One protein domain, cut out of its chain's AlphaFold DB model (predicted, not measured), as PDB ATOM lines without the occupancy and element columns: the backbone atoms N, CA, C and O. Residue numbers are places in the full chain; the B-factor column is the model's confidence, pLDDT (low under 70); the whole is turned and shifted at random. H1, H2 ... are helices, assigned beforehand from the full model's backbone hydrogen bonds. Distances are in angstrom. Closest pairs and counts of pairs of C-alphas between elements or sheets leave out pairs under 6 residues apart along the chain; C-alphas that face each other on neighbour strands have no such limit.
ATOM      1  N   ILE A  22       6.446  -3.500  22.490       38.59
ATOM      2  CA  ILE A  22       6.571  -4.879  22.991       38.59
ATOM      3  C   ILE A  22       5.448  -5.209  23.985       38.59
ATOM      4  O   ILE A  22       4.867  -6.296  23.907       38.59
ATOM      5  N   ILE A  23       5.108  -4.272  24.875       42.84
ATOM      6  CA  ILE A  23       4.001  -4.414  25.831       42.84
ATOM      7  C   ILE A  23       2.668  -4.507  25.070       42.84
ATOM      8  O   ILE A  23       1.948  -5.496  25.208       42.84
ATOM      9  N   LEU A  24       2.391  -3.580  24.146       35.53
ATOM     10  CA  LEU A  24       1.171  -3.600  23.321       35.53
ATOM     11  C   LEU A  24       1.062  -4.854  22.429       35.53
ATOM     12  O   LEU A  24      -0.043  -5.350  22.184       35.53
ATOM     13  N   GLY A  25       2.195  -5.398  21.968       33.47
ATOM     14  CA  GLY A  25       2.261  -6.608  21.145       33.47
ATOM     15  C   GLY A  25       1.909  -7.908  21.882       33.47
ATOM     16  O   GLY A  25       1.404  -8.838  21.249       33.47
ATOM     17  N   LYS A  26       2.120  -7.976  23.204       47.00
ATOM     18  CA  LYS A  26       1.750  -9.129  24.054       47.00
ATOM     19  C   LYS A  26       0.379  -8.977  24.711       47.00
ATOM     20  O   LYS A  26      -0.327  -9.971  24.875       47.00
ATOM     21  N   VAL A  27      -0.021  -7.743  25.010       44.66
ATOM     22  CA  VAL A  27      -1.316  -7.420  25.627       44.66
ATOM     23  C   VAL A  27      -2.475  -7.708  24.662       44.66
ATOM     24  O   VAL A  27      -3.475  -8.302  25.054       44.66
ATOM     25  N   ARG A  28      -2.334  -7.417  23.361       45.81
ATOM     26  CA  ARG A  28      -3.407  -7.662  22.371       45.81
ATOM     27  C   ARG A  28      -3.810  -9.140  22.198       45.81
ATOM     28  O   ARG A  28      -5.008  -9.417  22.181       45.81
ATOM     29  N   PRO A  29      -2.877 -10.099  22.042       49.84
ATOM     30  CA  PRO A  29      -3.217 -11.523  21.974       49.84
ATOM     31  C   PRO A  29      -3.765 -12.088  23.293       49.84
ATOM     32  O   PRO A  29      -4.585 -13.003  23.254       49.84
ATOM     33  N   PHE A  30      -3.329 -11.547  24.435       50.94
ATOM     34  CA  PHE A  30      -3.781 -11.933  25.775       50.94
ATOM     35  C   PHE A  30      -5.229 -11.497  26.032       50.94
ATOM     36  O   PHE A  30      -6.076 -12.347  26.297       50.94
ATOM     37  N   LEU A  31      -5.546 -10.219  25.787       43.50
ATOM     38  CA  LEU A  31      -6.914  -9.691  25.870       43.50
ATOM     39  C   LEU A  31      -7.881 -10.443  24.943       43.50
ATOM     40  O   LEU A  31      -9.045 -10.630  25.281       43.50
ATOM     41  N   ARG A  32      -7.399 -10.940  23.793       47.91
ATOM     42  CA  ARG A  32      -8.204 -11.752  22.869       47.91
ATOM     43  C   ARG A  32      -8.552 -13.136  23.431       47.91
ATOM     44  O   ARG A  32      -9.677 -13.578  23.245       47.91
ATOM     45  N   ARG A  33      -7.626 -13.803  24.130       52.97
ATOM     46  CA  ARG A  33      -7.895 -15.104  24.777       52.97
ATOM     47  C   ARG A  33      -8.781 -14.959  26.014       52.97
ATOM     48  O   ARG A  33      -9.672 -15.777  26.210       52.97
ATOM     49  N   LEU A  34      -8.585 -13.896  26.793       46.88
ATOM     50  CA  LEU A  34      -9.438 -13.547  27.935       46.88
ATOM     51  C   LEU A  34     -10.876 -13.234  27.501       46.88
ATOM     52  O   LEU A  34     -11.824 -13.715  28.120       46.88
ATOM     53  N   ALA A  35     -11.044 -12.525  26.379       47.66
ATOM     54  CA  ALA A  35     -12.348 -12.279  25.760       47.66
ATOM     55  C   ALA A  35     -13.072 -13.569  25.328       47.66
ATOM     56  O   ALA A  35     -14.299 -13.630  25.375       47.66
ATOM     57  N   GLU A  36     -12.318 -14.580  24.885       51.00
ATOM     58  CA  GLU A  36     -12.849 -15.856  24.390       51.00
ATOM     59  C   GLU A  36     -13.182 -16.845  25.522       51.00
ATOM     60  O   GLU A  36     -14.144 -17.600  25.392       51.00
ATOM     61  N   ALA A  37     -12.426 -16.841  26.626       53.88
ATOM     62  CA  ALA A  37     -12.604 -17.783  27.735       53.88
ATOM     63  C   ALA A  37     -13.526 -17.255  28.851       53.88
ATOM     64  O   ALA A  37     -14.356 -18.005  29.366       53.88
ATOM     65  N   HIS A  38     -13.419 -15.969  29.206       52.78
ATOM     66  CA  HIS A  38     -14.102 -15.386  30.365       52.78
ATOM     67  C   HIS A  38     -14.509 -13.922  30.094       52.78
ATOM     68  O   HIS A  38     -13.894 -12.990  30.612       52.78
ATOM     69  N   PRO A  39     -15.581 -13.674  29.315       51.41
ATOM     70  CA  PRO A  39     -15.965 -12.326  28.875       51.41
ATOM     71  C   PRO A  39     -16.280 -11.343  30.019       51.41
ATOM     72  O   PRO A  39     -16.151 -10.136  29.836       51.41
ATOM     73  N   GLN A  40     -16.647 -11.845  31.202       51.81
ATOM     74  CA  GLN A  40     -16.862 -11.033  32.408       51.81
ATOM     75  C   GLN A  40     -15.544 -10.429  32.930       51.81
ATOM     76  O   GLN A  40     -15.524  -9.290  33.384       51.81
ATOM     77  N   VAL A  41     -14.434 -11.168  32.820       50.41
ATOM     78  CA  VAL A  41     -13.109 -10.754  33.312       50.41
ATOM     79  C   VAL A  41     -12.523  -9.653  32.429       50.41
ATOM     80  O   VAL A  41     -11.910  -8.727  32.939       50.41
ATOM     81  N   LEU A  42     -12.794  -9.669  31.118       47.47
ATOM     82  CA  LEU A  42     -12.377  -8.594  30.208       47.47
ATOM     83  C   LEU A  42     -13.063  -7.251  30.518       47.47
ATOM     84  O   LEU A  42     -12.445  -6.199  30.384       47.47
ATOM     85  N   ILE A  43     -14.338  -7.284  30.916       49.53
ATOM     86  CA  ILE A  43     -15.087  -6.077  31.303       49.53
ATOM     87  C   ILE A  43     -14.527  -5.504  32.612       49.53
ATOM     88  O   ILE A  43     -14.400  -4.291  32.730       49.53
ATOM     89  N   ILE A  44     -14.152  -6.372  33.557       57.09
ATOM     90  CA  ILE A  44     -13.520  -5.974  34.822       57.09
ATOM     91  C   ILE A  44     -12.118  -5.400  34.569       57.09
ATOM     92  O   ILE A  44     -11.820  -4.321  35.060       57.09
ATOM     93  N   ALA A  45     -11.299  -6.045  33.735       55.12
ATOM     94  CA  ALA A  45      -9.942  -5.586  33.433       55.12
ATOM     95  C   ALA A  45      -9.912  -4.216  32.721       55.12
ATOM     96  O   ALA A  45      -9.070  -3.372  33.019       55.12
ATOM     97  N   LEU A  46     -10.857  -3.956  31.807       57.62
ATOM     98  CA  LEU A  46     -10.993  -2.637  31.171       57.62
ATOM     99  C   LEU A  46     -11.439  -1.548  32.169       57.62
ATOM    100  O   LEU A  46     -11.004  -0.407  32.030       57.62
ATOM    101  N   ASP A  47     -12.253  -1.893  33.176       78.75
ATOM    102  CA  ASP A  47     -12.605  -0.992  34.293       78.75
ATOM    103  C   ASP A  47     -11.401  -0.750  35.219       78.75
ATOM    104  O   ASP A  47     -11.212   0.367  35.701       78.75
ATOM    105  N   SER A  48     -10.556  -1.765  35.426       83.94
ATOM    106  CA  SER A  48      -9.343  -1.686  36.247       83.94
ATOM    107  C   SER A  48      -8.301  -0.722  35.672       83.94
ATOM    108  O   SER A  48      -7.797   0.130  36.406       83.94
ATOM    109  N   ASP A  49      -8.002  -0.796  34.372       86.56
ATOM    110  CA  ASP A  49      -7.028   0.100  33.731       86.56
ATOM    111  C   ASP A  49      -7.491   1.566  33.751       86.56
ATOM    112  O   ASP A  49      -6.724   2.456  34.130       86.56
ATOM    113  N   GLU A  50      -8.759   1.820  33.398       89.06
ATOM    114  CA  GLU A  50      -9.343   3.166  33.439       89.06
ATOM    115  C   GLU A  50      -9.321   3.727  34.865       89.06
ATOM    116  O   GLU A  50      -8.928   4.875  35.081       89.06
ATOM    117  N   TRP A  51      -9.679   2.905  35.854       92.75
ATOM    118  CA  TRP A  51      -9.616   3.266  37.266       92.75
ATOM    119  C   TRP A  51      -8.189   3.615  37.709       92.75
ATOM    120  O   TRP A  51      -7.988   4.691  38.280       92.75
ATOM    121  N   VAL A  52      -7.197   2.767  37.436       95.00
ATOM    122  CA  VAL A  52      -5.791   3.016  37.805       95.00
ATOM    123  C   VAL A  52      -5.277   4.305  37.173       95.00
ATOM    124  O   VAL A  52      -4.553   5.064  37.816       95.00
ATOM    125  N   ASP A  53      -5.671   4.598  35.934       94.94
ATOM    126  CA  ASP A  53      -5.241   5.811  35.244       94.94
ATOM    127  C   ASP A  53      -5.794   7.109  35.847       94.94
ATOM    128  O   ASP A  53      -5.213   8.173  35.620       94.94
ATOM    129  N   THR A  54      -6.838   7.032  36.678       95.81
ATOM    130  CA  THR A  54      -7.326   8.187  37.450       95.81
ATOM    131  C   THR A  54      -6.463   8.543  38.664       95.81
ATOM    132  O   THR A  54      -6.632   9.637  39.207       95.81
ATOM    133  N   VAL A  55      -5.573   7.644  39.104       96.25
ATOM    134  CA  VAL A  55      -4.595   7.896  40.172       96.25
ATOM    135  C   VAL A  55      -3.324   8.434  39.527       96.25
ATOM    136  O   VAL A  55      -2.750   7.798  38.643       96.25
ATOM    137  N   LEU A  56      -2.899   9.623  39.937       94.88
ATOM    138  CA  LEU A  56      -1.741  10.325  39.381       94.88
ATOM    139  C   LEU A  56      -0.563  10.385  40.360       94.88
ATOM    140  O   LEU A  56       0.551  10.706  39.938       94.88
ATOM    141  N   GLY A  57      -0.798  10.066  41.635       92.31
ATOM    142  CA  GLY A  57       0.232   9.957  42.660       92.31
ATOM    143  C   GLY A  57       1.189   8.769  42.468       92.31
ATOM    144  O   GLY A  57       0.986   7.905  41.605       92.31
ATOM    145  N   PRO A  58       2.256   8.692  43.286       94.94
ATOM    146  CA  PRO A  58       3.226   7.594  43.246       94.94
ATOM    147  C   PRO A  58       2.616   6.216  43.553       94.94
ATOM    148  O   PRO A  58       3.226   5.194  43.245       94.94
ATOM    149  N   GLU A  59       1.418   6.170  44.132       95.75
ATOM    150  CA  GLU A  59       0.659   4.958  44.436       95.75
ATOM    151  C   GLU A  59       0.083   4.274  43.186       95.75
ATOM    152  O   GLU A  59      -0.322   3.113  43.271       95.75
ATOM    153  N   LYS A  60       0.087   4.946  42.023       95.81
ATOM    154  CA  LYS A  60      -0.447   4.419  40.760       95.81
ATOM    155  C   LYS A  60       0.163   3.073  40.362       95.81
ATOM    156  O   LYS A  60      -0.569   2.116  40.123       95.81
ATOM    157  N   GLU A  61       1.492   2.995  40.271       96.25
ATOM    158  CA  GLU A  61       2.163   1.767  39.820       96.25
ATOM    159  C   GLU A  61       2.025   0.621  40.837       96.25
ATOM    160  O   GLU A  61       1.635  -0.470  40.430       96.25
ATOM    161  N   PRO A  62       2.201   0.840  42.157       97.00
ATOM    162  CA  PRO A  62       1.874  -0.181  43.152       97.00
ATOM    163  C   PRO A  62       0.429  -0.695  43.072       97.00
ATOM    164  O   PRO A  62       0.197  -1.894  43.234       97.00
ATOM    165  N   LEU A  63      -0.549   0.186  42.822       95.75
ATOM    166  CA  LEU A  63      -1.948  -0.210  42.642       95.75
ATOM    167  C   LEU A  63      -2.117  -1.088  41.394       95.75
ATOM    168  O   LEU A  63      -2.748  -2.142  41.475       95.75
ATOM    169  N   ARG A  64      -1.512  -0.686  40.270       95.31
ATOM    170  CA  ARG A  64      -1.502  -1.462  39.024       95.31
ATOM    171  C   ARG A  64      -0.906  -2.852  39.225       95.31
ATOM    172  O   ARG A  64      -1.498  -3.841  38.804       95.31
ATOM    173  N   ASP A  65       0.244  -2.932  39.886       94.94
ATOM    174  CA  ASP A  65       0.937  -4.194  40.144       94.94
ATOM    175  C   ASP A  65       0.079  -5.146  40.985       94.94
ATOM    176  O   ASP A  65      -0.033  -6.330  40.666       94.94
ATOM    177  N   LEU A  66      -0.575  -4.634  42.033       93.88
ATOM    178  CA  LEU A  66      -1.469  -5.435  42.870       93.88
ATOM    179  C   LEU A  66      -2.681  -5.955  42.096       93.88
ATOM    180  O   LEU A  66      -3.031  -7.125  42.246       93.88
ATOM    181  N   ILE A  67      -3.297  -5.116  41.262       91.62
ATOM    182  CA  ILE A  67      -4.415  -5.531  40.409       91.62
ATOM    183  C   ILE A  67      -3.957  -6.623  39.439       91.62
ATOM    184  O   ILE A  67      -4.597  -7.666  39.373       91.62
ATOM    185  N   ASN A  68      -2.804  -6.460  38.788       91.31
ATOM    186  CA  ASN A  68      -2.250  -7.471  37.882       91.31
ATOM    187  C   ASN A  68      -1.985  -8.814  38.581       91.31
ATOM    188  O   ASN A  68      -2.230  -9.872  38.005       91.31
ATOM    189  N   ILE A  69      -1.501  -8.795  39.829       91.62
ATOM    190  CA  ILE A  69      -1.314 -10.019  40.627       91.62
ATOM    191  C   ILE A  69      -2.666 -10.673  40.928       91.62
ATOM    192  O   ILE A  69      -2.804 -11.892  40.804       91.62
ATOM    193  N   ILE A  70      -3.663  -9.874  41.316       89.44
ATOM    194  CA  ILE A  70      -5.004 -10.366  41.636       89.44
ATOM    195  C   ILE A  70      -5.708 -10.876  40.387       89.44
ATOM    196  O   ILE A  70      -6.464 -11.822  40.506       89.44
ATOM    197  N   GLU A  71      -5.478 -10.303  39.210       86.00
ATOM    198  CA  GLU A  71      -6.115 -10.692  37.947       86.00
ATOM    199  C   GLU A  71      -5.357 -11.796  37.191       86.00
ATOM    200  O   GLU A  71      -5.899 -12.372  36.253       86.00
ATOM    201  N   SER A  72      -4.144 -12.159  37.623       86.62
ATOM    202  CA  SER A  72      -3.346 -13.214  36.991       86.62
ATOM    203  C   SER A  72      -3.994 -14.600  37.091       86.62
ATOM    204  O   SER A  72      -4.385 -15.044  38.177       86.62
ATOM    205  N   ASP A  73      -4.018 -15.326  35.971       81.12
ATOM    206  CA  ASP A  73      -4.457 -16.728  35.895       81.12
ATOM    207  C   ASP A  73      -3.551 -17.678  36.706       81.12
ATOM    208  O   ASP A  73      -3.967 -18.777  37.066       81.12
ATOM    209  N   ASP A  74      -2.319 -17.257  37.016       83.81
ATOM    210  CA  ASP A  74      -1.366 -18.043  37.813       83.81
ATOM    211  C   ASP A  74      -1.683 -18.014  39.320       83.81
ATOM    212  O   ASP A  74      -1.107 -18.780  40.099       83.81
ATOM    213  N   THR A  75      -2.579 -17.123  39.751       80.75
ATOM    214  CA  THR A  75      -2.955 -16.977  41.157       80.75
ATOM    215  C   THR A  75      -4.095 -17.943  41.479       80.75
ATOM    216  O   THR A  75      -5.175 -17.845  40.895       80.75
ATOM    217  N   ASP A  76      -3.864 -18.856  42.432       87.75
ATOM    218  CA  ASP A  76      -4.856 -19.823  42.935       87.75
ATOM    219  C   ASP A  76      -5.928 -19.108  43.779       87.75
ATOM    220  O   ASP A  76      -5.920 -19.118  45.012       87.75
ATOM    221  N   MET A  77      -6.803 -18.384  43.086       85.94
ATOM    222  CA  MET A  77      -7.905 -17.600  43.629       85.94
ATOM    223  C   MET A  77      -9.161 -17.843  42.799       85.94
ATOM    224  O   MET A  77      -9.131 -17.767  41.567       85.94
ATOM    225  N   SER A  78     -10.280 -18.084  43.489       88.69
ATOM    226  CA  SER A  78     -11.592 -18.185  42.853       88.69
ATOM    227  C   SER A  78     -12.006 -16.847  42.226       88.69
ATOM    228  O   SER A  78     -11.611 -15.783  42.707       88.69
ATOM    229  N   ASP A  79     -12.848 -16.881  41.190       84.44
ATOM    230  CA  ASP A  79     -13.393 -15.663  40.567       84.44
ATOM    231  C   ASP A  79     -14.147 -14.781  41.577       84.44
ATOM    232  O   ASP A  79     -14.101 -13.553  41.504       84.44
ATOM    233  N   GLU A  80     -14.816 -15.402  42.555       84.56
ATOM    234  CA  GLU A  80     -15.536 -14.695  43.615       84.56
ATOM    235  C   GLU A  80     -14.576 -13.935  44.543       84.56
ATOM    236  O   GLU A  80     -14.787 -12.753  44.826       84.56
ATOM    237  N   ASP A  81     -13.506 -14.587  45.001       88.31
ATOM    238  CA  ASP A  81     -12.516 -13.955  45.877       88.31
ATOM    239  C   ASP A  81     -11.707 -12.890  45.136       88.31
ATOM    240  O   ASP A  81     -11.369 -11.856  45.714       88.31
ATOM    241  N   ARG A  82     -11.465 -13.099  43.838       87.94
ATOM    242  CA  ARG A  82     -10.854 -12.116  42.942       87.94
ATOM    243  C   ARG A  82     -11.697 -10.847  42.855       87.94
ATOM    244  O   ARG A  82     -11.186  -9.759  43.113       87.94
ATOM    245  N   GLY A  83     -12.999 -10.989  42.599       85.19
ATOM    246  CA  GLY A  83     -13.937  -9.865  42.579       85.19
ATOM    247  C   GLY A  83     -13.967  -9.100  43.906       85.19
ATOM    248  O   GLY A  83     -13.850  -7.876  43.914       85.19
ATOM    249  N   LYS A  84     -14.028  -9.811  45.040       89.12
ATOM    250  CA  LYS A  84     -13.988  -9.195  46.381       89.12
ATOM    251  C   LYS A  84     -12.672  -8.470  46.661       89.12
ATOM    252  O   LYS A  84     -12.681  -7.426  47.317       89.12
ATOM    253  N   ALA A  85     -11.544  -9.014  46.203       90.50
ATOM    254  CA  ALA A  85     -10.234  -8.400  46.379       90.50
ATOM    255  C   ALA A  85     -10.125  -7.090  45.584       90.50
ATOM    256  O   ALA A  85      -9.733  -6.069  46.154       90.50
ATOM    257  N   VAL A  86     -10.550  -7.090  44.316       89.44
ATOM    258  CA  VAL A  86     -10.599  -5.879  43.477       89.44
ATOM    259  C   VAL A  86     -11.549  -4.838  44.072       89.44
ATOM    260  O   VAL A  86     -11.172  -3.678  44.215       89.44
ATOM    261  N   GLU A  87     -12.748  -5.234  44.512       87.56
ATOM    262  CA  GLU A  87     -13.697  -4.323  45.169       87.56
ATOM    263  C   GLU A  87     -13.118  -3.725  46.462       87.56
ATOM    264  O   GLU A  87     -13.226  -2.522  46.710       87.56
ATOM    265  N   SER A  88     -12.444  -4.542  47.275       92.50
ATOM    266  CA  SER A  88     -11.772  -4.078  48.492       92.50
ATOM    267  C   SER A  88     -10.657  -3.080  48.178       92.50
ATOM    268  O   SER A  88     -10.550  -2.060  48.861       92.50
ATOM    269  N   LEU A  89      -9.867  -3.317  47.126       93.50
ATOM    270  CA  LEU A  89      -8.865  -2.357  46.662       93.50
ATOM    271  C   LEU A  89      -9.507  -1.064  46.152       93.50
ATOM    272  O   LEU A  89      -9.028   0.011  46.500       93.50
ATOM    273  N   LYS A  90     -10.619  -1.140  45.415       91.25
ATOM    274  CA  LYS A  90     -11.370   0.039  44.949       91.25
ATOM    275  C   LYS A  90     -11.929   0.860  46.109       91.25
ATOM    276  O   LYS A  90     -11.979   2.081  46.028       91.25
ATOM    277  N   ASN A  91     -12.275   0.221  47.225       91.12
ATOM    278  CA  ASN A  91     -12.670   0.917  48.451       91.12
ATOM    279  C   ASN A  91     -11.489   1.594  49.174       91.12
ATOM    280  O   ASN A  91     -11.689   2.603  49.850       91.12
ATOM    281  N   ILE A  92     -10.268   1.066  49.038       94.12
ATOM    282  CA  ILE A  92      -9.045   1.655  49.607       94.12
ATOM    283  C   ILE A  92      -8.536   2.813  48.735       94.12
ATOM    284  O   ILE A  92      -8.220   3.887  49.252       94.12
ATOM    285  N   ALA A  93      -8.468   2.597  47.422       95.69
ATOM    286  CA  ALA A  93      -7.916   3.508  46.427       95.69
ATOM    287  C   ALA A  93      -8.942   3.782  45.312       95.69
ATOM    288  O   ALA A  93      -8.728   3.367  44.181       95.69
ATOM    289  N   PRO A  94     -10.075   4.446  45.596       94.38
ATOM    290  CA  PRO A  94     -11.130   4.671  44.601       94.38
ATOM    291  C   PRO A  94     -10.653   5.536  43.424       94.38
ATOM    292  O   PRO A  94      -9.596   6.154  43.512       94.38
ATOM    293  N   PRO A  95     -11.427   5.656  42.329       94.00
ATOM    294  CA  PRO A  95     -11.088   6.577  41.250       94.00
ATOM    295  C   PRO A  95     -10.798   7.997  41.754       94.00
ATOM    296  O   PRO A  95     -11.562   8.550  42.552       94.00
ATOM    297  N   HIS A  96      -9.702   8.583  41.268       96.12
ATOM    298  CA  HIS A  96      -9.119   9.834  41.765       96.12
ATOM    299  C   HIS A  96      -8.766   9.787  43.262       96.12
ATOM    300  O   HIS A  96      -9.042  10.733  44.013       96.12
TER     301      HIS A  96
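What this domain is: This is residues 22 to 96 of the 242 residues of an uncharacterized protein of Mycolicibacterium sp. TY81 (UniProt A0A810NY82). H2, H3 and H4 lie side by side in a triangular up-and-down bundle, and H1 folds back from H2, its residues 22 to 30 sticking out. The printed part has 75 residues, class all helix, with four named helices in order H1 to H4. It is compact, radius of gyration of the C-alphas 12.5 A, spanning 32 by 31 by 19 A.

How they stand to each other: H1, residues 22 to 37, touches H2, residues 39 to 53, with residues 31 to 35 alone, closest at C-alphas 35 and 42, 5.8 A; this hairpin's tilt, 36 degrees, is only just steep. H2 and H3, residues 60 to 71, form a hairpin at 12 degrees, closest at C-alphas 52 and 60, 6.3 A. H4, residues 79 to 92, is near H2. Every O i to N i+4 pair is within hydrogen-bond range in H3 and H4, 11 of 12 in H1, 10 of 11 in H2.

Where its parts are: H1 begins at C-alpha 22 (6.571, -4.879, 22.991) and measures 23.6 A, H2 22.0 A, H3 16.4 A, H4 20.0 A.

The domain as a whole: The printed part has no cut and no long link; residues 22 to 46 have pLDDT under 70.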